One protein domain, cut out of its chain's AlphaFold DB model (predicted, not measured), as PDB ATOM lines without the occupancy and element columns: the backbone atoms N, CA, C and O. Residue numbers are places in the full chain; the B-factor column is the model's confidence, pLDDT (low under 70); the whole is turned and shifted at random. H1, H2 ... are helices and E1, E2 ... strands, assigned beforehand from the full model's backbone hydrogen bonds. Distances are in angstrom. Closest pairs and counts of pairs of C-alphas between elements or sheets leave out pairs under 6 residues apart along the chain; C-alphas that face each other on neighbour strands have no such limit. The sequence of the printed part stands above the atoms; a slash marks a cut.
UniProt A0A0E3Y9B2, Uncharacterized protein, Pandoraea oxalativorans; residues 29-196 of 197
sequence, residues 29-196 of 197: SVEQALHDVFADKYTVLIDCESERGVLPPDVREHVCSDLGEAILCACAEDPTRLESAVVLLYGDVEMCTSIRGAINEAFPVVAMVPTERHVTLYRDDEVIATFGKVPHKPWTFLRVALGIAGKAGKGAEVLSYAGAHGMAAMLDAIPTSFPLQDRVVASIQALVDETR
ATOM      1  N   SER A  29      21.997  16.094  48.700       79.31
ATOM      2  CA  SER A  29      22.476  14.707  48.793       79.31
ATOM      3  C   SER A  29      23.163  14.401  50.127       79.31
ATOM      4  O   SER A  29      23.105  13.272  50.604       79.31
ATOM      5  N   VAL A  30      23.833  15.393  50.719       82.94
ATOM      6  CA  VAL A  30      24.453  15.276  52.044       82.94
ATOM      7  C   VAL A  30      23.376  15.307  53.119       82.94
ATOM      8  O   VAL A  30      23.405  14.486  54.027       82.94
ATOM      9  N   GLU A  31      22.403  16.208  52.981       87.62
ATOM     10  CA  GLU A  31      21.248  16.276  53.877       87.62
ATOM     11  C   GLU A  31      20.478  14.952  53.902       87.62
ATOM     12  O   GLU A  31      20.225  14.428  54.981       87.62
ATOM     13  N   GLN A  32      20.199  14.355  52.739       87.81
ATOM     14  CA  GLN A  32      19.527  13.056  52.655       87.81
ATOM     15  C   GLN A  32      20.336  11.941  53.329       87.81
ATOM     16  O   GLN A  32      19.777  11.157  54.088       87.81
ATOM     17  N   ALA A  33      21.652  11.883  53.103       86.38
ATOM     18  CA  ALA A  33      22.498  10.878  53.744       86.38
ATOM     19  C   ALA A  33      22.515  11.031  55.275       86.38
ATOM     20  O   ALA A  33      22.465  10.040  55.996       86.38
ATOM     21  N   LEU A  34      22.557  12.268  55.783       91.19
ATOM     22  CA  LEU A  34      22.427  12.535  57.217       91.19
ATOM     23  C   LEU A  34      21.025  12.171  57.722       91.19
ATOM     24  O   LEU A  34      20.894  11.628  58.816       91.19
ATOM     25  N   HIS A  35      19.990  12.413  56.918       93.56
ATOM     26  CA  HIS A  35      18.615  12.056  57.243       93.56
ATOM     27  C   HIS A  35      18.461  10.547  57.433       93.56
ATOM     28  O   HIS A  35      17.929  10.116  58.448       93.56
ATOM     29  N   ASP A  36      18.997   9.734  56.525       91.38
ATOM     30  CA  ASP A  36      18.923   8.268  56.610       91.38
ATOM     31  C   ASP A  36      19.646   7.701  57.849       91.38
ATOM     32  O   ASP A  36      19.356   6.592  58.303       91.38
ATOM     33  N   VAL A  37      20.598   8.455  58.406       91.31
ATOM     34  CA  VAL A  37      21.387   8.051  59.576       91.31
ATOM     35  C   VAL A  37      20.747   8.502  60.888       91.31
ATOM     36  O   VAL A  37      20.709   7.714  61.836       91.31
ATOM     37  N   PHE A  38      20.279   9.749  60.951       95.19
ATOM     38  CA  PHE A  38      19.864  10.404  62.195       95.19
ATOM     39  C   PHE A  38      18.348  10.543  62.364       95.19
ATOM     40  O   PHE A  38      17.895  10.858  63.467       95.19
ATOM     41  N   ALA A  39      17.551  10.293  61.321       94.94
ATOM     42  CA  ALA A  39      16.104  10.194  61.484       94.94
ATOM     43  C   ALA A  39      15.754   9.084  62.485       94.94
ATOM     44  O   ALA A  39      16.438   8.061  62.582       94.94
ATOM     45  N   ASP A  40      14.706   9.317  63.271       94.38
ATOM     46  CA  ASP A  40      14.246   8.430  64.345       94.38
ATOM     47  C   ASP A  40      15.267   8.160  65.474       94.38
ATOM     48  O   ASP A  40      15.038   7.285  66.318       94.38
ATOM     49  N   LYS A  41      16.395   8.890  65.528       96.44
ATOM     50  CA  LYS A  41      17.426   8.743  66.571       96.44
ATOM     51  C   LYS A  41      17.331   9.815  67.644       96.44
ATOM     52  O   LYS A  41      16.929  10.945  67.378       96.44
ATOM     53  N   TYR A  42      17.751   9.456  68.852       97.38
ATOM     54  CA  TYR A  42      18.184  10.425  69.854       97.38
ATOM     55  C   TYR A  42      19.694  10.604  69.699       97.38
ATOM     56  O   TYR A  42      20.423   9.620  69.792       97.38
ATOM     57  N   THR A  43      20.169  11.814  69.405       97.75
ATOM     58  CA  THR A  43      21.587  12.027  69.063       97.75
ATOM     59  C   THR A  43      22.297  12.880  70.100       97.75
ATOM     60  O   THR A  43      21.897  14.016  70.340       97.75
ATOM     61  N   VAL A  44      23.392  12.367  70.655       97.69
ATOM     62  CA  VAL A  44      24.263  13.115  71.571       97.69
ATOM     63  C   VAL A  44      25.579  13.414  70.864       97.69
ATOM     64  O   VAL A  44      26.317  12.489  70.529       97.69
ATOM     65  N   LEU A  45      25.891  14.689  70.629       97.12
ATOM     66  CA  LEU A  45      27.224  15.099  70.184       97.12
ATOM     67  C   LEU A  45      28.155  15.189  71.393       97.12
ATOM     68  O   LEU A  45      27.885  15.965  72.305       97.12
ATOM     69  N   ILE A  46      29.275  14.467  71.369       95.12
ATOM     70  CA  ILE A  46      30.369  14.696  72.322       95.12
ATOM     71  C   ILE A  46      31.304  15.741  71.719       95.12
ATOM     72  O   ILE A  46      31.971  15.490  70.715       95.12
ATOM     73  N   ASP A  47      31.337  16.917  72.333       92.19
ATOM     74  CA  ASP A  47      32.159  18.044  71.911       92.19
ATOM     75  C   ASP A  47      33.338  18.212  72.870       92.19
ATOM     76  O   ASP A  47      33.167  18.619  74.015       92.19
ATOM     77  N   CYS A  48      34.550  17.894  72.422       86.19
ATOM     78  CA  CYS A  48      35.755  17.998  73.238       86.19
ATOM     79  C   CYS A  48      36.874  18.720  72.488       86.19
ATOM     80  O   CYS A  48      37.060  18.535  71.285       86.19
ATOM     81  N   GLU A  49      37.675  19.488  73.216       73.56
ATOM     82  CA  GLU A  49      38.899  20.077  72.685       73.56
ATOM     83  C   GLU A  49      40.061  19.071  72.816       73.56
ATOM     84  O   GLU A  49      40.417  18.651  73.918       73.56
ATOM     85  N   SER A  50      40.663  18.646  71.699       68.12
ATOM     86  CA  SER A  50      41.928  17.894  71.718       68.12
ATOM     87  C   SER A  50      42.856  18.347  70.601       68.12
ATOM     88  O   SER A  50      42.503  18.296  69.426       68.12
ATOM     89  N   GLU A  51      44.082  18.723  70.963       61.06
ATOM     90  CA  GLU A  51      45.136  19.086  70.009       61.06
ATOM     91  C   GLU A  51      45.824  17.865  69.365       61.06
ATOM     92  O   GLU A  51      46.668  18.031  68.486       61.06
ATOM     93  N   ARG A  52      45.530  16.634  69.819       66.31
ATOM     94  CA  ARG A  52      46.279  15.418  69.426       66.31
ATOM     95  C   ARG A  52      45.416  14.183  69.179       66.31
ATOM     96  O   ARG A  52      45.919  13.076  69.303       66.31
ATOM     97  N   GLY A  53      44.117  14.346  68.940       68.75
ATOM     98  CA  GLY A  53      43.214  13.203  68.758       68.75
ATOM     99  C   GLY A  53      43.055  12.317  70.004       68.75
ATOM    100  O   GLY A  53      42.535  11.211  69.933       68.75
ATOM    101  N   VAL A  54      43.487  12.794  71.171       79.56
ATOM    102  CA  VAL A  54      43.427  12.052  72.433       79.56
ATOM    103  C   VAL A  54      42.615  12.847  73.437       79.56
ATOM    104  O   VAL A  54      42.914  14.015  73.695       79.56
ATOM    105  N   LEU A  55      41.608  12.207  74.033       80.88
ATOM    106  CA  LEU A  55      40.846  12.825  75.115       80.88
ATOM    107  C   LEU A  55      41.757  13.168  76.305       80.88
ATOM    108  O   LEU A  55      42.542  12.295  76.714       80.88
ATOM    109  N   PRO A  56      41.617  14.372  76.894       83.19
ATOM    110  CA  PRO A  56      42.216  14.698  78.182       83.19
ATOM    111  C   PRO A  56      41.905  13.618  79.239       83.19
ATOM    112  O   PRO A  56      40.818  13.034  79.202       83.19
ATOM    113  N   PRO A  57      42.838  13.298  80.160       84.00
ATOM    114  CA  PRO A  57      42.644  12.223  81.137       84.00
ATOM    115  C   PRO A  57      41.392  12.389  82.007       84.00
ATOM    116  O   PRO A  57      40.661  11.426  82.205       84.00
ATOM    117  N   ASP A  58      41.117  13.614  82.452       82.25
ATOM    118  CA  ASP A  58      39.925  13.968  83.225       82.25
ATOM    119  C   ASP A  58      38.638  13.777  82.415       82.25
ATOM    120  O   ASP A  58      37.676  13.214  82.916       82.25
ATOM    121  N   VAL A  59      38.612  14.137  81.131       87.50
ATOM    122  CA  VAL A  59      37.444  13.846  80.279       87.50
ATOM    123  C   VAL A  59      37.255  12.337  80.104       87.50
ATOM    124  O   VAL A  59      36.139  11.829  80.182       87.50
ATOM    125  N   ARG A  60      38.343  11.589  79.890       88.44
ATOM    126  CA  ARG A  60      38.290  10.139  79.648       88.44
ATOM    127  C   ARG A  60      37.683   9.362  80.814       88.44
ATOM    128  O   ARG A  60      36.973   8.392  80.574       88.44
ATOM    129  N   GLU A  61      37.978   9.764  82.045       87.44
ATOM    130  CA  GLU A  61      37.472   9.101  83.252       87.44
ATOM    131  C   GLU A  61      35.963   9.320  83.462       87.44
ATOM    132  O   GLU A  61      35.312   8.497  84.103       87.44
ATOM    133  N   HIS A  62      35.399  10.385  82.886       87.81
ATOM    134  CA  HIS A  62      34.028  10.825  83.149       87.81
ATOM    135  C   HIS A  62      33.068  10.630  81.967       87.81
ATOM    136  O   HIS A  62      31.894  10.334  82.183       87.81
ATOM    137  N   VAL A  63      33.557  10.705  80.724       91.56
ATOM    138  CA  VAL A  63      32.721  10.788  79.509       91.56
ATOM    139  C   VAL A  63      31.665   9.690  79.384       91.56
ATOM    140  O   VAL A  63      30.546   9.957  78.959       91.56
ATOM    141  N   CYS A  64      31.978   8.456  79.786       93.62
ATOM    142  CA  CYS A  64      31.006   7.364  79.752       93.62
ATOM    143  C   CYS A  64      29.880   7.554  80.782       93.62
ATOM    144  O   CYS A  64      28.724   7.247  80.490       93.62
ATOM    145  N   SER A  65      30.216   8.035  81.983       92.25
ATOM    146  CA  SER A  65      29.243   8.304  83.046       92.25
ATOM    147  C   SER A  65      28.351   9.480  82.669       92.25
ATOM    148  O   SER A  65      27.132   9.364  82.742       92.25
ATOM    149  N   ASP A  66      28.955  10.573  82.203       93.25
ATOM    150  CA  ASP A  66      28.246  11.791  81.811       93.25
ATOM    151  C   ASP A  66      27.293  11.531  80.635       93.25
ATOM    152  O   ASP A  66      26.148  11.977  80.649       93.25
ATOM    153  N   LEU A  67      27.733  10.757  79.634       95.25
ATOM    154  CA  LEU A  67      26.881  10.320  78.524       95.25
ATOM    155  C   LEU A  67      25.691   9.490  79.022       95.25
ATOM    156  O   LEU A  67      24.563   9.683  78.570       95.25
ATOM    157  N   GLY A  68      25.941   8.560  79.948       93.62
ATOM    158  CA  GLY A  68      24.892   7.747  80.555       93.62
ATOM    159  C   GLY A  68      23.868   8.599  81.302       93.62
ATOM    160  O   GLY A  68      22.668   8.402  81.126       93.62
ATOM    161  N   GLU A  69      24.327   9.570  82.090       93.56
ATOM    162  CA  GLU A  69      23.461  10.510  82.803       93.56
ATOM    163  C   GLU A  69      22.627  11.357  81.838       93.56
ATOM    164  O   GLU A  69      21.406  11.411  81.980       93.56
ATOM    165  N   ALA A  70      23.255  11.933  80.812       93.00
ATOM    166  CA  ALA A  70      22.588  12.744  79.799       93.00
ATOM    167  C   ALA A  70      21.447  11.972  79.103       93.00
ATOM    168  O   ALA A  70      20.295  12.420  79.071       93.00
ATOM    169  N   ILE A  71      21.724  10.738  78.666       94.44
ATOM    170  CA  ILE A  71      20.718   9.860  78.051       94.44
ATOM    171  C   ILE A  71      19.618   9.489  79.053       94.44
ATOM    172  O   ILE A  71      18.440   9.522  78.697       94.44
ATOM    173  N   LEU A  72      19.955   9.143  80.299       93.62
ATOM    174  CA  LEU A  72      18.963   8.785  81.319       93.62
ATOM    175  C   LEU A  72      18.034   9.957  81.655       93.62
ATOM    176  O   LEU A  72      16.822   9.759  81.772       93.62
ATOM    177  N   CYS A  73      18.573  11.172  81.755       92.19
ATOM    178  CA  CYS A  73      17.787  12.390  81.911       92.19
ATOM    179  C   CYS A  73      16.841  12.591  80.724       92.19
ATOM    180  O   CYS A  73      15.647  12.810  80.923       92.19
ATOM    181  N   ALA A  74      17.333  12.429  79.495       92.12
ATOM    182  CA  ALA A  74      16.497  12.527  78.304       92.12
ATOM    183  C   ALA A  74      15.399  11.448  78.261       92.12
ATOM    184  O   ALA A  74      14.289  11.720  77.794       92.12
ATOM    185  N   CYS A  75      15.671  10.248  78.780       93.62
ATOM    186  CA  CYS A  75      14.704   9.150  78.868       93.62
ATOM    187  C   CYS A  75      13.563   9.412  79.858       93.62
ATOM    188  O   CYS A  75      12.518   8.769  79.756       93.62
ATOM    189  N   ALA A  76      13.733  10.345  80.800       93.19
ATOM    190  CA  ALA A  76      12.648  10.757  81.684       93.19
ATOM    191  C   ALA A  76      11.520  11.474  80.919       93.19
ATOM    192  O   ALA A  76      10.360  11.391  81.320       93.19
ATOM    193  N   GLU A  77      11.848  12.150  79.813       90.44
ATOM    194  CA  GLU A  77      10.871  12.806  78.936       90.44
ATOM    195  C   GLU A  77      10.290  11.842  77.893       90.44
ATOM    196  O   GLU A  77       9.089  11.857  77.632       90.44
ATOM    197  N   ASP A  78      11.142  10.997  77.304       92.75
ATOM    198  CA  ASP A  78      10.754   9.981  76.324       92.75
ATOM    199  C   ASP A  78      11.575   8.696  76.535       92.75
ATOM    200  O   ASP A  78      12.733   8.622  76.109       92.75
ATOM    201  N   PRO A  79      10.979   7.648  77.135       92.44
ATOM    202  CA  PRO A  79      11.664   6.383  77.401       92.44
ATOM    203  C   PRO A  79      12.197   5.679  76.150       92.44
ATOM    204  O   PRO A  79      13.118   4.871  76.242       92.44
ATOM    205  N   THR A  80      11.645   5.969  74.968       93.69
ATOM    206  CA  THR A  80      12.079   5.330  73.722       93.69
ATOM    207  C   THR A  80      13.420   5.871  73.217       93.69
ATOM    208  O   THR A  80      13.994   5.300  72.284       93.69
ATOM    209  N   ARG A  81      13.936   6.954  73.818       94.44
ATOM    210  CA  ARG A  81      15.236   7.542  73.474       94.44
ATOM    211  C   ARG A  81      16.390   6.585  73.730       94.44
ATOM    212  O   ARG A  81      17.275   6.533  72.884       94.44
ATOM    213  N   LEU A  82      16.339   5.779  74.796       93.31
ATOM    214  CA  LEU A  82      17.408   4.840  75.163       93.31
ATOM    215  C   LEU A  82      17.748   3.868  74.024       93.31
ATOM    216  O   LEU A  82      18.906   3.727  73.648       93.31
ATOM    217  N   GLU A  83      16.731   3.234  73.438       92.50
ATOM    218  CA  GLU A  83      16.895   2.237  72.366       92.50
ATOM    219  C   GLU A  83      17.331   2.857  71.030       92.50
ATOM    220  O   GLU A  83      17.837   2.172  70.143       92.50
ATOM    221  N   SER A  84      17.110   4.161  70.869       94.12
ATOM    222  CA  SER A  84      17.443   4.918  69.659       94.12
ATOM    223  C   SER A  84      18.641   5.849  69.830       94.12
ATOM    224  O   SER A  84      18.899   6.653  68.932       94.12
ATOM    225  N   ALA A  85      19.320   5.787  70.978       96.25
ATOM    226  CA  ALA A  85      20.433   6.660  71.299       96.25
ATOM    227  C   ALA A  85      21.625   6.352  70.389       96.25
ATOM    228  O   ALA A  85      22.022   5.198  70.225       96.25
ATOM    229  N   VAL A  86      22.184   7.397  69.790       96.12
ATOM    230  CA  VAL A  86      23.385   7.348  68.962       96.12
ATOM    231  C   VAL A  86      24.318   8.456  69.418       96.12
ATOM    232  O   VAL A  86      23.906   9.601  69.609       96.12
ATOM    233  N   VAL A  87      25.594   8.117  69.556       96.94
ATOM    234  CA  VAL A  87      26.643   9.094  69.831       96.94
ATOM    235  C   VAL A  87      27.177   9.615  68.508       96.94
ATOM    236  O   VAL A  87      27.624   8.842  67.660       96.94
ATOM    237  N   LEU A  88      27.150  10.931  68.337       96.69
ATOM    238  CA  LEU A  88      27.797  11.617  67.233       96.69
ATOM    239  C   LEU A  88      29.174  12.105  67.679       96.69
ATOM    240  O   LEU A  88      29.296  12.837  68.661       96.69
ATOM    241  N   LEU A  89      30.205  11.724  66.932       94.69
ATOM    242  CA  LEU A  89      31.566  12.227  67.096       94.69
ATOM    243  C   LEU A  89      31.962  13.036  65.867       94.69
ATOM    244  O   LEU A  89      31.611  12.674  64.743       94.69
ATOM    245  N   TYR A  90      32.724  14.103  66.068       91.94
ATOM    246  CA  TYR A  90      33.284  14.891  64.978       91.94
ATOM    247  C   TYR A  90      34.742  15.214  65.259       91.94
ATOM    248  O   TYR A  90      35.066  15.810  66.280       91.94
ATOM    249  N   GLY A  91      35.616  14.835  64.336       89.62
ATOM    250  CA  GLY A  91      37.054  14.989  64.502       89.62
ATOM    251  C   GLY A  91      37.818  14.071  63.565       89.62
ATOM    252  O   GLY A  91      37.230  13.372  62.742       89.62
ATOM    253  N   ASP A  92      39.141  14.069  63.672       89.19
ATOM    254  CA  ASP A  92      39.943  13.088  62.947       89.19
ATOM    255  C   ASP A  92      39.675  11.647  63.437       89.19
ATOM    256  O   ASP A  92      38.948  11.394  64.404       89.19
ATOM    257  N   VAL A  93      40.250  10.678  62.719       89.19
ATOM    258  CA  VAL A  93      40.089   9.249  63.023       89.19
ATOM    259  C   VAL A  93      40.599   8.918  64.427       89.19
ATOM    260  O   VAL A  93      39.986   8.106  65.119       89.19
ATOM    261  N   GLU A  94      41.697   9.542  64.859       89.44
ATOM    262  CA  GLU A  94      42.324   9.270  66.153       89.44
ATOM    263  C   GLU A  94      41.423   9.740  67.301       89.44
ATOM    264  O   GLU A  94      41.108   8.944  68.186       89.44
ATOM    265  N   MET A  95      40.896  10.966  67.212       88.00
ATOM    266  CA  MET A  95      39.920  11.530  68.145       88.00
ATOM    267  C   MET A  95      38.685  10.645  68.259       88.00
ATOM    268  O   MET A  95      38.310  10.244  69.362       88.00
ATOM    269  N   CYS A  96      38.065  10.306  67.126       91.00
ATOM    270  CA  CYS A  96      36.845   9.503  67.127       91.00
ATOM    271  C   CYS A  96      37.091   8.115  67.741       91.00
ATOM    272  O   CYS A  96      36.287   7.640  68.541       91.00
ATOM    273  N   THR A  97      38.235   7.496  67.431       90.19
ATOM    274  CA  THR A  97      38.637   6.200  67.997       90.19
ATOM    275  C   THR A  97      38.897   6.303  69.501       90.19
ATOM    276  O   THR A  97      38.436   5.457  70.268       90.19
ATOM    277  N   SER A  98      39.588   7.358  69.948       90.38
ATOM    278  CA  SER A  98      39.875   7.597  71.365       90.38
ATOM    279  C   SER A  98      38.593   7.763  72.179       90.38
ATOM    280  O   SER A  98      38.507   7.211  73.275       90.38
ATOM    281  N   ILE A  99      37.616   8.527  71.680       91.12
ATOM    282  CA  ILE A  99      36.347   8.747  72.389       91.12
ATOM    283  C   ILE A  99      35.516   7.467  72.390       91.12
ATOM    284  O   ILE A  99      35.031   7.065  73.445       91.12
ATOM    285  N   ARG A 100      35.409   6.778  71.245       91.56
ATOM    286  CA  ARG A 100      34.702   5.494  71.147       91.56
ATOM    287  C   ARG A 100      35.240   4.466  72.146       91.56
ATOM    288  O   ARG A 100      34.455   3.808  72.824       91.56
ATOM    289  N   GLY A 101      36.564   4.368  72.279       90.00
ATOM    290  CA  GLY A 101      37.197   3.511  73.283       90.00
ATOM    291  C   GLY A 101      36.873   3.932  74.723       90.00
ATOM    292  O   GLY A 101      36.658   3.073  75.573       90.00
ATOM    293  N   ALA A 102      36.788   5.237  75.001       90.81
ATOM    294  CA  ALA A 102      36.470   5.757  76.334       90.81
ATOM    295  C   ALA A 102      35.019   5.488  76.766       90.81
ATOM    296  O   ALA A 102      34.771   5.239  77.942       90.81
ATOM    297  N   ILE A 103      34.068   5.481  75.826       91.75
ATOM    298  CA  ILE A 103      32.666   5.116  76.099       91.75
ATOM    299  C   ILE A 103      32.410   3.601  76.018       91.75
ATOM    300  O   ILE A 103      31.261   3.170  76.101       91.75
ATOM    301  N   ASN A 104      33.468   2.796  75.852       85.38
ATOM    302  CA  ASN A 104      33.447   1.330  75.886       85.38
ATOM    303  C   ASN A 104      32.348   0.691  75.011       85.38
ATOM    304  O   ASN A 104      31.719  -0.284  75.415       85.38
ATOM    305  N   GLU A 105      32.078   1.282  73.842       79.12
ATOM    306  CA  GLU A 105      31.046   0.814  72.898       79.12
ATOM    307  C   GLU A 105      29.638   0.667  73.515       79.12
ATOM    308  O   GLU A 105      28.803  -0.080  73.011       79.12
ATOM    309  N   ALA A 106      29.354   1.389  74.608       83.94
ATOM    310  CA  ALA A 106      28.077   1.302  75.319       83.94
ATOM    311  C   ALA A 106      26.878   1.735  74.460       83.94
ATOM    312  O   ALA A 106      25.750   1.303  74.701       83.94
ATOM    313  N   PHE A 107      27.129   2.575  73.456       90.06
ATOM    314  CA  PHE A 107      26.134   3.100  72.530       90.06
ATOM    315  C   PHE A 107      26.662   3.037  71.093       90.06
ATOM    316  O   PHE A 107      27.870   3.193  70.895       90.06
ATOM    317  N   PRO A 108      25.780   2.868  70.088       92.75
ATOM    318  CA  PRO A 108      26.162   2.976  68.685       92.75
ATOM    319  C   PRO A 108      26.812   4.329  68.388       92.75
ATOM    320  O   PRO A 108      26.292   5.376  68.795       92.75
ATOM    321  N   VAL A 109      27.918   4.313  67.645       95.19
ATOM    322  CA  VAL A 109      28.674   5.526  67.319       95.19
ATOM    323  C   VAL A 109      28.557   5.837  65.838       95.19
ATOM    324  O   VAL A 109      28.842   5.000  64.983       95.19
ATOM    325  N   VAL A 110      28.210   7.086  65.535       95.94
ATOM    326  CA  VAL A 110      28.403   7.672  64.212       95.94
ATOM    327  C   VAL A 110      29.540   8.685  64.287       95.94
ATOM    328  O   VAL A 110      29.413   9.734  64.915       95.94
ATOM    329  N   ALA A 111      30.658   8.385  63.632       94.69
ATOM    330  CA  ALA A 111      31.798   9.290  63.541       94.69
ATOM    331  C   ALA A 111      31.776  10.050  62.213       94.69
ATOM    332  O   ALA A 111      31.733   9.451  61.140       94.69
ATOM    333  N   MET A 112      31.833  11.376  62.285       93.25
ATOM    334  CA  MET A 112      31.945  12.271  61.144       93.25
ATOM    335  C   MET A 112      33.384  12.771  61.040       93.25
ATOM    336  O   MET A 112      33.811  13.655  61.780       93.25
ATOM    337  N   VAL A 113      34.130  12.195  60.101       92.06
ATOM    338  CA  VAL A 113      35.566  12.430  59.946       92.06
ATOM    339  C   VAL A 113      35.821  13.344  58.746       92.06
ATOM    340  O   VAL A 113      35.672  12.911  57.596       92.06
ATOM    341  N   PRO A 114      36.202  14.617  58.963       88.44
ATOM    342  CA  PRO A 114      36.610  15.503  57.889       88.44
ATOM    343  C   PRO A 114      38.041  15.190  57.431       88.44
ATOM    344  O   PRO A 114      38.953  14.979  58.222       88.44
ATOM    345  N   THR A 115      38.259  15.245  56.123       84.31
ATOM    346  CA  THR A 115      39.576  15.208  55.475       84.31
ATOM    347  C   THR A 115      39.800  16.506  54.690       84.31
ATOM    348  O   THR A 115      38.991  17.445  54.731       84.31
ATOM    349  N   GLU A 116      40.900  16.596  53.942       80.25
ATOM    350  CA  GLU A 116      41.141  17.738  53.052       80.25
ATOM    351  C   GLU A 116      40.057  17.885  51.977       80.25
ATOM    352  O   GLU A 116      39.693  19.007  51.628       80.25
ATOM    353  N   ARG A 117      39.528  16.766  51.467       79.31
ATOM    354  CA  ARG A 117      38.665  16.741  50.273       79.31
ATOM    355  C   ARG A 117      37.253  16.237  50.519       79.31
ATOM    356  O   ARG A 117      36.370  16.515  49.711       79.31
ATOM    357  N   HIS A 118      37.035  15.510  51.607       85.06
ATOM    358  CA  HIS A 118      35.778  14.824  51.883       85.06
ATOM    359  C   HIS A 118      35.436  14.880  53.362       85.06
ATOM    360  O   HIS A 118      36.313  15.090  54.197       85.06
ATOM    361  N   VAL A 119      34.175  14.638  53.677       86.94
ATOM    362  CA  VAL A 119      33.742  14.243  55.013       86.94
ATOM    363  C   VAL A 119      33.140  12.849  54.884       86.94
ATOM    364  O   VAL A 119      32.341  12.594  53.976       86.94
ATOM    365  N   THR A 120      33.563  11.947  55.761       90.69
ATOM    366  CA  THR A 120      33.137  10.547  55.760       90.69
ATOM    367  C   THR A 120      32.390  10.249  57.048       90.69
ATOM    368  O   THR A 120      32.850  10.611  58.128       90.69
ATOM    369  N   LEU A 121      31.241   9.594  56.926       92.38
ATOM    370  CA  LEU A 121      30.506   9.049  58.055       92.38
ATOM    371  C   LEU A 121      30.877   7.585  58.234       92.38
ATOM    372  O   LEU A 121      30.828   6.807  57.275       92.38
ATOM    373  N   TYR A 122      31.184   7.224  59.470       92.62
ATOM    374  CA  TYR A 122      31.405   5.855  59.898       92.62
ATOM    375  C   TYR A 122      30.344   5.463  60.915       92.62
ATOM    376  O   TYR A 122      30.047   6.258  61.803       92.62
ATOM    377  N   ARG A 123      29.814   4.246  60.818       91.25
ATOM    378  CA  ARG A 123      29.074   3.587  61.898       91.25
ATOM    379  C   ARG A 123      29.896   2.401  62.366       91.25
ATOM    380  O   ARG A 123      30.099   1.486  61.579       91.25
ATOM    381  N   ASP A 124      30.383   2.441  63.602       81.19
ATOM    382  CA  ASP A 124      31.142   1.337  64.210       81.19
ATOM    383  C   ASP A 124      32.256   0.754  63.293       81.19
ATOM    384  O   ASP A 124      32.470  -0.452  63.264       81.19
ATOM    385  N   ASP A 125      32.959   1.622  62.542       81.81
ATOM    386  CA  ASP A 125      34.011   1.357  61.523       81.81
ATOM    387  C   ASP A 125      33.555   1.110  60.074       81.81
ATOM    388  O   ASP A 125      34.376   1.157  59.151       81.81
ATOM    389  N   GLU A 126      32.260   0.930  59.820       88.56
ATOM    390  CA  GLU A 126      31.724   0.827  58.462       88.56
ATOM    391  C   GLU A 126      31.512   2.214  57.848       88.56
ATOM    392  O   GLU A 126      30.860   3.075  58.437       88.56
ATOM    393  N   VAL A 127      32.021   2.436  56.631       91.00
ATOM    394  CA  VAL A 127      31.726   3.660  55.871       91.00
ATOM    395  C   VAL A 127      30.267   3.630  55.427       91.00
ATOM    396  O   VAL A 127      29.908   2.868  54.532       91.00
ATOM    397  N   ILE A 128      29.444   4.507  56.000       90.31
ATOM    398  CA  ILE A 128      28.021   4.616  55.642       90.31
ATOM    399  C   ILE A 128      27.768   5.701  54.593       90.31
ATOM    400  O   ILE A 128      26.843   5.587  53.793       90.31
ATOM    401  N   ALA A 129      28.598   6.749  54.558       87.88
ATOM    402  CA  ALA A 129      28.521   7.792  53.540       87.88
ATOM    403  C   ALA A 129      29.864   8.506  53.364       87.88
ATOM    404  O   ALA A 129      30.644   8.659  54.301       87.88
ATOM    405  N   THR A 130      30.123   9.006  52.161       87.62
ATOM    406  CA  THR A 130      31.233   9.925  51.885       87.62
ATOM    407  C   THR A 130      30.726  11.021  50.974       87.62
ATOM    408  O   THR A 130      30.148  10.742  49.925       87.62
ATOM    409  N   PHE A 131      30.960  12.270  51.350       84.19
ATOM    410  CA  PHE A 131      30.573  13.415  50.537       84.19
ATOM    411  C   PHE A 131      31.748  14.363  50.328       84.19
ATOM    412  O   PHE A 131      32.657  14.479  51.152       84.19
ATOM    413  N   GLY A 132      31.755  15.014  49.163       74.44
ATOM    414  CA  GLY A 132      32.735  16.044  48.836       74.44
ATOM    415  C   GLY A 132      32.696  17.171  49.861       74.44
ATOM    416  O   GLY A 132      31.623  17.582  50.302       74.44
ATOM    417  N   LYS A 133      33.869  17.673  50.243       66.50
ATOM    418  CA  LYS A 133      33.983  18.834  51.116       66.50
ATOM    419  C   LYS A 133      33.553  20.069  50.333       66.50
ATOM    420  O   LYS A 133      34.277  20.587  49.490       66.50
ATOM    421  N   VAL A 134      32.339  20.507  50.610       65.25
ATOM    422  CA  VAL A 134      31.815  21.817  50.221       65.25
ATOM    423  C   VAL A 134      32.447  22.850  51.181       65.25
ATOM    424  O   VAL A 134      32.836  22.451  52.284       65.25
ATOM    425  N   PRO A 135      32.622  24.140  50.827       67.62
ATOM    426  CA  PRO A 135      33.252  25.162  51.687       67.62
ATOM    427  C   PRO A 135      32.440  25.540  52.951       67.62
ATOM    428  O   PRO A 135      32.332  26.711  53.306       67.62
ATOM    429  N   HIS A 136      31.864  24.564  53.648       74.06
ATOM    430  CA  HIS A 136      31.128  24.754  54.888       74.06
ATOM    431  C   HIS A 136      32.042  24.657  56.105       74.06
ATOM    432  O   HIS A 136      33.030  23.916  56.130       74.06
ATOM    433  N   LYS A 137      31.671  25.388  57.157       80.56
ATOM    434  CA  LYS A 137      32.313  25.270  58.468       80.56
ATOM    435  C   LYS A 137      31.973  23.909  59.093       80.56
ATOM    436  O   LYS A 137      30.846  23.456  58.886       80.56
ATOM    437  N   PRO A 138      32.859  23.318  59.916       84.12
ATOM    438  CA  PRO A 138      32.581  22.113  60.708       84.12
ATOM    439  C   PRO A 138      31.196  22.088  61.364       84.12
ATOM    440  O   PRO A 138      30.427  21.148  61.178       84.12
ATOM    441  N   TRP A 139      30.835  23.189  62.031       88.25
ATOM    442  CA  TRP A 139      29.544  23.335  62.702       88.25
ATOM    443  C   TRP A 139      28.338  23.179  61.766       88.25
ATOM    444  O   TRP A 139      27.302  22.701  62.196       88.25
ATOM    445  N   THR A 140      28.462  23.502  60.477       87.19
ATOM    446  CA  THR A 140      27.355  23.375  59.508       87.19
ATOM    447  C   THR A 140      26.879  21.929  59.395       87.19
ATOM    448  O   THR A 140      25.679  21.672  59.425       87.19
ATOM    449  N   PHE A 141      27.813  20.976  59.308       87.62
ATOM    450  CA  PHE A 141      27.484  19.555  59.199       87.62
ATOM    451  C   PHE A 141      26.860  19.027  60.492       87.62
ATOM    452  O   PHE A 141      25.837  18.344  60.452       87.62
ATOM    453  N   LEU A 142      27.450  19.396  61.632       92.31
ATOM    454  CA  LEU A 142      26.953  19.043  62.961       92.31
ATOM    455  C   LEU A 142      25.554  19.608  63.212       92.31
ATOM    456  O   LEU A 142      24.659  18.869  63.605       92.31
ATOM    457  N   ARG A 143      25.335  20.891  62.911       92.81
ATOM    458  CA  ARG A 143      24.042  21.567  63.050       92.81
ATOM    459  C   ARG A 143      22.961  20.897  62.210       92.81
ATOM    460  O   ARG A 143      21.848  20.729  62.692       92.81
ATOM    461  N   VAL A 144      23.265  20.500  60.971       92.44
ATOM    462  CA  VAL A 144      22.302  19.771  60.129       92.44
ATOM    463  C   VAL A 144      21.992  18.398  60.727       92.44
ATOM    464  O   VAL A 144      20.820  18.063  60.865       92.44
ATOM    465  N   ALA A 145      23.004  17.630  61.139       94.06
ATOM    466  CA  ALA A 145      22.804  16.314  61.753       94.06
ATOM    467  C   ALA A 145      21.958  16.393  63.039       94.06
ATOM    468  O   ALA A 145      20.961  15.684  63.175       94.06
ATOM    469  N   LEU A 146      22.303  17.310  63.947       96.31
ATOM    470  CA  LEU A 146      21.565  17.553  65.189       96.31
ATOM    471  C   LEU A 146      20.166  18.117  64.916       96.31
ATOM    472  O   LEU A 146      19.207  17.742  65.581       96.31
ATOM    473  N   GLY A 147      20.018  18.972  63.904       94.69
ATOM    474  CA  GLY A 147      18.726  19.501  63.473       94.69
ATOM    475  C   GLY A 147      17.795  18.417  62.927       94.69
ATOM    476  O   GLY A 147      16.602  18.439  63.224       94.69
ATOM    477  N   ILE A 148      18.329  17.452  62.172       95.56
ATOM    478  CA  ILE A 148      17.597  16.264  61.711       95.56
ATOM    479  C   ILE A 148      17.183  15.414  62.913       95.56
ATOM    480  O   ILE A 148      15.998  15.128  63.058       95.56
ATOM    481  N   ALA A 149      18.112  15.075  63.810       95.31
ATOM    482  CA  ALA A 149      17.808  14.303  65.015       95.31
ATOM    483  C   ALA A 149      16.785  15.002  65.933       95.31
ATOM    484  O   ALA A 149      15.949  14.353  66.556       95.31
ATOM    485  N   GLY A 150      16.804  16.335  65.987       93.62
ATOM    486  CA  GLY A 150      15.844  17.128  66.750       93.62
ATOM    487  C   GLY A 150      14.453  17.214  66.112       93.62
ATOM    488  O   GLY A 150      13.458  17.165  66.827       93.62
ATOM    489  N   LYS A 151      14.361  17.360  64.782       92.88
ATOM    490  CA  LYS A 151      13.083  17.582  64.069       92.88
ATOM    491  C   LYS A 151      12.416  16.297  63.576       92.88
ATOM    492  O   LYS A 151      11.194  16.211  63.581       92.88
ATOM    493  N   ALA A 152      13.219  15.358  63.089       90.12
ATOM    494  CA  ALA A 152      12.797  14.085  62.507       90.12
ATOM    495  C   ALA A 152      13.252  12.876  63.345       90.12
ATOM    496  O   ALA A 152      12.942  11.740  63.003       90.12
ATOM    497  N   GLY A 153      14.008  13.105  64.418       91.31
ATOM    498  CA  GLY A 153      14.361  12.093  65.404       91.31
ATOM    499  C   GLY A 153      13.624  12.297  66.723       91.31
ATOM    500  O   GLY A 153      12.548  12.892  66.782       91.31
ATOM    501  N   LYS A 154      14.215  11.776  67.796       93.75
ATOM    502  CA  LYS A 154      13.641  11.827  69.150       93.75
ATOM    503  C   LYS A 154      14.229  12.944  70.008       93.75
ATOM    504  O   LYS A 154      13.851  13.092  71.172       93.75
ATOM    505  N   GLY A 155      15.165  13.710  69.454       95.44
ATOM    506  CA  GLY A 155      15.871  14.780  70.140       95.44
ATOM    507  C   GLY A 155      17.362  14.787  69.825       95.44
ATOM    508  O   GLY A 155      17.921  13.830  69.283       95.44
ATOM    509  N   ALA A 156      17.999  15.890  70.194       97.00
ATOM    510  CA  ALA A 156      19.433  16.062  70.082       97.00
ATOM    511  C   ALA A 156      19.963  16.860  71.275       97.00
ATOM    512  O   ALA A 156      19.284  17.775  71.746       97.00
ATOM    513  N   GLU A 157      21.177  16.549  71.713       96.50
ATOM    514  CA  GLU A 157      21.907  17.346  72.698       96.50
ATOM    515  C   GLU A 157      23.404  17.397  72.375       96.50
ATOM    516  O   GLU A 157      23.929  16.591  71.598       96.50
ATOM    517  N   VAL A 158      24.097  18.336  73.009       96.19
ATOM    518  CA  VAL A 158      25.551  18.455  72.977       96.19
ATOM    519  C   VAL A 158      26.111  18.304  74.389       96.19
ATOM    520  O   VAL A 158      25.770  19.066  75.287       96.19
ATOM    521  N   LEU A 159      27.016  17.351  74.576       94.88
ATOM    522  CA  LEU A 159      27.792  17.159  75.793       94.88
ATOM    523  C   LEU A 159      29.175  17.788  75.589       94.88
ATOM    524  O   LEU A 159      30.023  17.218  74.900       94.88
ATOM    525  N   SER A 160      29.386  18.991  76.128       92.31
ATOM    526  CA  SER A 160      30.571  19.805  75.848       92.31
ATOM    527  C   SER A 160      31.602  19.792  76.982       92.31
ATOM    528  O   SER A 160      31.322  20.124  78.134       92.31
ATOM    529  N   TYR A 161      32.841  19.486  76.609       88.25
ATOM    530  CA  TYR A 161      34.057  19.492  77.419       88.25
ATOM    531  C   TYR A 161      35.001  20.592  76.926       88.25
ATOM    532  O   TYR A 161      36.109  20.317  76.467       88.25
ATOM    533  N   ALA A 162      34.521  21.839  76.968       81.44
ATOM    534  CA  ALA A 162      35.208  23.026  76.443       81.44
ATOM    535  C   ALA A 162      35.467  23.015  74.923       81.44
ATOM    536  O   ALA A 162      36.257  23.811  74.422       81.44
ATOM    537  N   GLY A 163      34.783  22.151  74.170       81.69
ATOM    538  CA  GLY A 163      34.869  22.166  72.718       81.69
ATOM    539  C   GLY A 163      34.230  23.417  72.093       81.69
ATOM    540  O   GLY A 163      33.425  24.136  72.695       81.69
ATOM    541  N   ALA A 164      34.618  23.705  70.850       82.38
ATOM    542  CA  ALA A 164      34.177  24.901  70.132       82.38
ATOM    543  C   ALA A 164      32.702  24.837  69.689       82.38
ATOM    544  O   ALA A 164      32.153  25.842  69.227       82.38
ATOM    545  N   HIS A 165      32.062  23.668  69.782       88.50
ATOM    546  CA  HIS A 165      30.703  23.460  69.291       88.50
ATOM    547  C   HIS A 165      29.639  23.700  70.362       88.50
ATOM    548  O   HIS A 165      28.525  24.064  69.998       88.50
ATOM    549  N   GLY A 166      29.967  23.610  71.654       86.00
ATOM    550  CA  GLY A 166      29.017  23.856  72.742       86.00
ATOM    551  C   GLY A 166      28.420  25.265  72.715       86.00
ATOM    552  O   GLY A 166      27.207  25.431  72.795       86.00
ATOM    553  N   MET A 167      29.244  26.297  72.505       84.75
ATOM    554  CA  MET A 167      28.738  27.673  72.378       84.75
ATOM    555  C   MET A 167      27.870  27.851  71.124       84.75
ATOM    556  O   MET A 167      26.832  28.506  71.172       84.75
ATOM    557  N   ALA A 168      28.272  27.250  70.001       87.69
ATOM    558  CA  ALA A 168      27.501  27.307  68.763       87.69
ATOM    559  C   ALA A 168      26.135  26.609  68.913       87.69
ATOM    560  O   ALA A 168      25.122  27.142  68.469       87.69
ATOM    561  N   ALA A 169      26.096  25.477  69.618       90.44
ATOM    562  CA  ALA A 169      24.882  24.739  69.943       90.44
ATOM    563  C   ALA A 169      23.918  25.562  70.803       90.44
ATOM    564  O   ALA A 169      22.735  25.650  70.478       90.44
ATOM    565  N   MET A 170      24.426  26.235  71.841       89.00
ATOM    566  CA  MET A 170      23.619  27.135  72.672       89.00
ATOM    567  C   MET A 170      23.010  28.286  71.863       89.00
ATOM    568  O   MET A 170      21.834  28.603  72.044       89.00
ATOM    569  N   LEU A 171      23.791  28.904  70.969       86.75
ATOM    570  CA  LEU A 171      23.309  29.978  70.093       86.75
ATOM    571  C   LEU A 171      22.215  29.491  69.132       86.75
ATOM    572  O   LEU A 171      21.275  30.234  68.855       86.75
ATOM    573  N   ASP A 172      22.304  28.238  68.690       86.19
ATOM    574  CA  ASP A 172      21.300  27.574  67.853       86.19
ATOM    575  C   ASP A 172      20.148  26.942  68.670       86.19
ATOM    576  O   ASP A 172      19.311  26.231  68.111       86.19
ATOM    577  N   ALA A 173      20.080  27.211  69.981       90.06
ATOM    578  CA  ALA A 173      19.086  26.677  70.916       90.06
ATOM    579  C   ALA A 173      19.016  25.134  70.967       90.06
ATOM    580  O   ALA A 173      17.969  24.559  71.271       90.06
ATOM    581  N   ILE A 174      20.135  24.459  70.695       92.00
ATOM    582  CA  ILE A 174      20.289  23.015  70.886       92.00
ATOM    583  C   ILE A 174      20.670  22.767  72.358       92.00
ATOM    584  O   ILE A 174      21.611  23.402  72.851       92.00
ATOM    585  N   PRO A 175      19.976  21.859  73.078       93.00
ATOM    586  CA  PRO A 175      20.316  21.512  74.457       93.00
ATOM    587  C   PRO A 175      21.804  21.189  74.599       93.00
ATOM    588  O   PRO A 175      22.341  20.390  73.836       93.00
ATOM    589  N   THR A 176      22.476  21.845  75.545       91.75
ATOM    590  CA  THR A 176      23.918  21.689  75.758       91.75
ATOM    591  C   THR A 176      24.216  21.543  77.242       91.75
ATOM    592  O   THR A 176      23.829  22.395  78.044       91.75
ATOM    593  N   SER A 177      24.943  20.488  77.587       89.62
ATOM    594  CA  SER A 177      25.410  20.174  78.934       89.62
ATOM    595  C   SER A 177      26.923  20.368  79.004       89.62
ATOM    596  O   SER A 177      27.632  20.063  78.048       89.62
ATOM    597  N   PHE A 178      27.435  20.855  80.135       88.06
ATOM    598  CA  PHE A 178      28.873  21.060  80.346       88.06
ATOM    599  C   PHE A 178      29.304  20.399  81.665       88.06
ATOM    600  O   PHE A 178      29.352  21.066  82.702       88.06
ATOM    601  N   PRO A 179      29.601  19.092  81.665       82.25
ATOM    602  CA  PRO A 179      29.811  18.331  82.901       82.25
ATOM    603  C   PRO A 179      30.995  18.815  83.751       82.25
ATOM    604  O   PRO A 179      30.956  18.746  84.973       82.25
ATOM    605  N   LEU A 180      32.038  19.372  83.124       73.50
ATOM    606  CA  LEU A 180      33.254  19.845  83.809       73.50
ATOM    607  C   LEU A 180      33.209  21.343  84.180       73.50
ATOM    608  O   LEU A 180      34.237  22.027  84.187       73.50
ATOM    609  N   GLN A 181      32.017  21.884  84.459       61.69
ATOM    610  CA  GLN A 181      31.762  23.327  84.579       61.69
ATOM    611  C   GLN A 181      32.568  24.089  85.645       61.69
ATOM    612  O   GLN A 181      32.670  25.312  85.528       61.69
ATOM    613  N   ASP A 182      33.256  23.429  86.580       53.00
ATOM    614  CA  ASP A 182      34.151  24.103  87.537       53.00
ATOM    615  C   ASP A 182      35.321  24.866  86.872       53.00
ATOM    616  O   ASP A 182      35.975  25.682  87.522       53.00
ATOM    617  N   ARG A 183      35.586  24.663  85.571       49.41
ATOM    618  CA  ARG A 183      36.651  25.367  84.822       49.41
ATOM    619  C   ARG A 183      36.176  26.312  83.709       49.41
ATOM    620  O   ARG A 183      36.991  27.074  83.200       49.41
ATOM    621  N   VAL A 184      34.891  26.303  83.340       48.25
ATOM    622  CA  VAL A 184      34.375  27.018  82.144       48.25
ATOM    623  C   VAL A 184      33.405  28.156  82.494       48.25
ATOM    624  O   VAL A 184      33.377  29.173  81.797       48.25
ATOM    625  N   VAL A 185      32.661  28.047  83.604       47.12
ATOM    626  CA  VAL A 185      31.628  29.035  83.993       47.12
ATOM    627  C   VAL A 185      32.202  30.448  84.143       47.12
ATOM    628  O   VAL A 185      31.571  31.407  83.709       47.12
ATOM    629  N   ALA A 186      33.434  30.597  84.641       51.59
ATOM    630  CA  ALA A 186      34.063  31.909  84.819       51.59
ATOM    631  C   ALA A 186      34.261  32.689  83.501       51.59
ATOM    632  O   ALA A 186      34.124  33.910  83.488       51.59
ATOM    633  N   SER A 187      34.532  31.999  82.389       54.72
ATOM    634  CA  SER A 187      34.780  32.633  81.085       54.72
ATOM    635  C   SER A 187      33.485  32.968  80.342       54.72
ATOM    636  O   SER A 187      33.413  33.979  79.647       54.72
ATOM    637  N   ILE A 188      32.443  32.145  80.507       54.66
ATOM    638  CA  ILE A 188      31.135  32.367  79.873       54.66
ATOM    639  C   ILE A 188      30.363  33.475  80.599       54.66
ATOM    640  O   ILE A 188      29.787  34.336  79.935       54.66
ATOM    641  N   GLN A 189      30.398  33.516  81.937       54.16
ATOM    642  CA  GLN A 189      29.784  34.607  82.707       54.16
ATOM    643  C   GLN A 189      30.412  35.961  82.338       54.16
ATOM    644  O   GLN A 189      29.693  36.926  82.099       54.16
ATOM    645  N   ALA A 190      31.743  36.005  82.194       55.34
ATOM    646  CA  ALA A 190      32.468  37.210  81.801       55.34
ATOM    647  C   ALA A 190      32.085  37.712  80.393       55.34
ATOM    648  O   ALA A 190      31.871  38.908  80.214       55.34
ATOM    649  N   LEU A 191      31.928  36.814  79.409       51.28
ATOM    650  CA  LEU A 191      31.507  37.189  78.049       51.28
ATOM    651  C   LEU A 191      30.050  37.681  77.981       51.28
ATOM    652  O   LEU A 191      29.722  38.584  77.207       51.28
ATOM    653  N   VAL A 192      29.160  37.070  78.768       56.75
ATOM    654  CA  VAL A 192      27.741  37.456  78.839       56.75
ATOM    655  C   VAL A 192      27.568  38.804  79.545       56.75
ATOM    656  O   VAL A 192      26.675  39.572  79.183       56.75
ATOM    657  N   ASP A 193      28.426  39.122  80.513       54.38
ATOM    658  CA  ASP A 193      28.408  40.410  81.206       54.38
ATOM    659  C   ASP A 193      29.011  41.542  80.350       54.38
ATOM    660  O   ASP A 193      28.444  42.633  80.322       54.38
ATOM    661  N   GLU A 194      30.067  41.288  79.563       53.34
ATOM    662  CA  GLU A 194      30.621  42.272  78.607       53.34
ATOM    663  C   GLU A 194      29.646  42.642  77.481       53.34
ATOM    664  O   GLU A 194      29.654  43.768  76.992       53.34
ATOM    665  N   THR A 195      28.775  41.719  77.069       50.31
ATOM    666  CA  THR A 195      27.768  41.984  76.025       50.31
ATOM    667  C   THR A 195      26.522  42.715  76.543       50.31
ATOM    668  O   THR A 195      25.648  43.071  75.750       50.31
ATOM    669  N   ARG A 196      26.425  42.957  77.859       51.50
ATOM    670  CA  ARG A 196      25.318  43.676  78.517       51.50
ATOM    671  C   ARG A 196      25.677  45.095  78.981       51.50
ATOM    672  O   ARG A 196      24.786  45.792  79.471       51.50
TER     673      ARG A 196
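This is residues 29 to 196 of the 197 residues of an uncharacterized protein of Pandoraea oxalativorans (UniProt A0A0E3Y9B2). A twisted sheet of six strands runs through the middle, with H2 and H4 over one face and H1, H5 and H6 over the other, where the sheet curls round H5. After H6 a long link leads to H7, and residues 189 to 196 stick out free. The printed part has 168 residues, with seven named helices and six named strands in the order H1 E1 H2 H3 E2 H4 E3 E4 E5 H5 E6 H6 H7. The sheet, E5 E4 E3 E2 E1 E6, is mixed, and the class is mixed, helices and strands. The whole is compact, with a radius of gyration of the C-alphas of 15.4 A and spans of 42 by 38 by 32 A.

The sheet's edge strands are E5, residues 126 to 132, and E6, 155 to 161; its inner strands are E4, 118 to 123, E3, 109 to 114, E2, 85 to 90, and E1, 42 to 48. E3 E4 E5 form a meander, each strand the antiparallel neighbour of the one before, in two hairpins; N 111 and O 122, 2.9 A, and N 121 and O 129, 2.8 A, are within hydrogen-bond range. E3 and E2, E2 and E1, and E1 and E6 are parallel, with N 110 and O 87, N 88 and O 44, and N 159 and O 45 each at 2.8 A. Two strand-helix-strand units, parallel neighbour strands with helices between, have right-handed crossovers: E1, H2 (57 to 77), H3 (79 to 84), E2; and E2, H4 (93 to 102), E3. H1 (29 to 38), H5 (138 to 151) and H6 (164 to 171) are on the opposite face from H2 and H4, in three layers. H2 runs along the strands, over E1 and E6, at a height over the sheet of 9.1 A. H5, with residues 144 to 149 alone, touches H1 at a steep tilt of 54 degrees; their closest C-alphas, of Ala 149 and Phe 38, are 5.2 A apart. H3 only grazes the sheet. H7, residues 185 to 194, is not on the sheet and is apart from H6. Every O i to N i+4 pair is within hydrogen-bond range in H1, H4, H5 and H7, against 13 of 17 in H2, 3 of 4 in H6 and 0 of 2 in H3, which has 1 of 3 O i to N i+3 pairs.

H1 begins at C-alpha 29, (22.476, 14.707, 48.793), and H7 ends at C-alpha 194, (30.621, 42.272, 78.607). H2 is 31.9 A long, H5 20.3 A and E6 20.1 A.

The printed part has no cut. The C-alphas farthest apart, of Glu 126 and Arg 196, are 47.7 A apart. The link H6 to H7, 13 residues, is long. The model's pLDDT is under 70 at residues 50 to 53, 133 to 135 and 181 to 196.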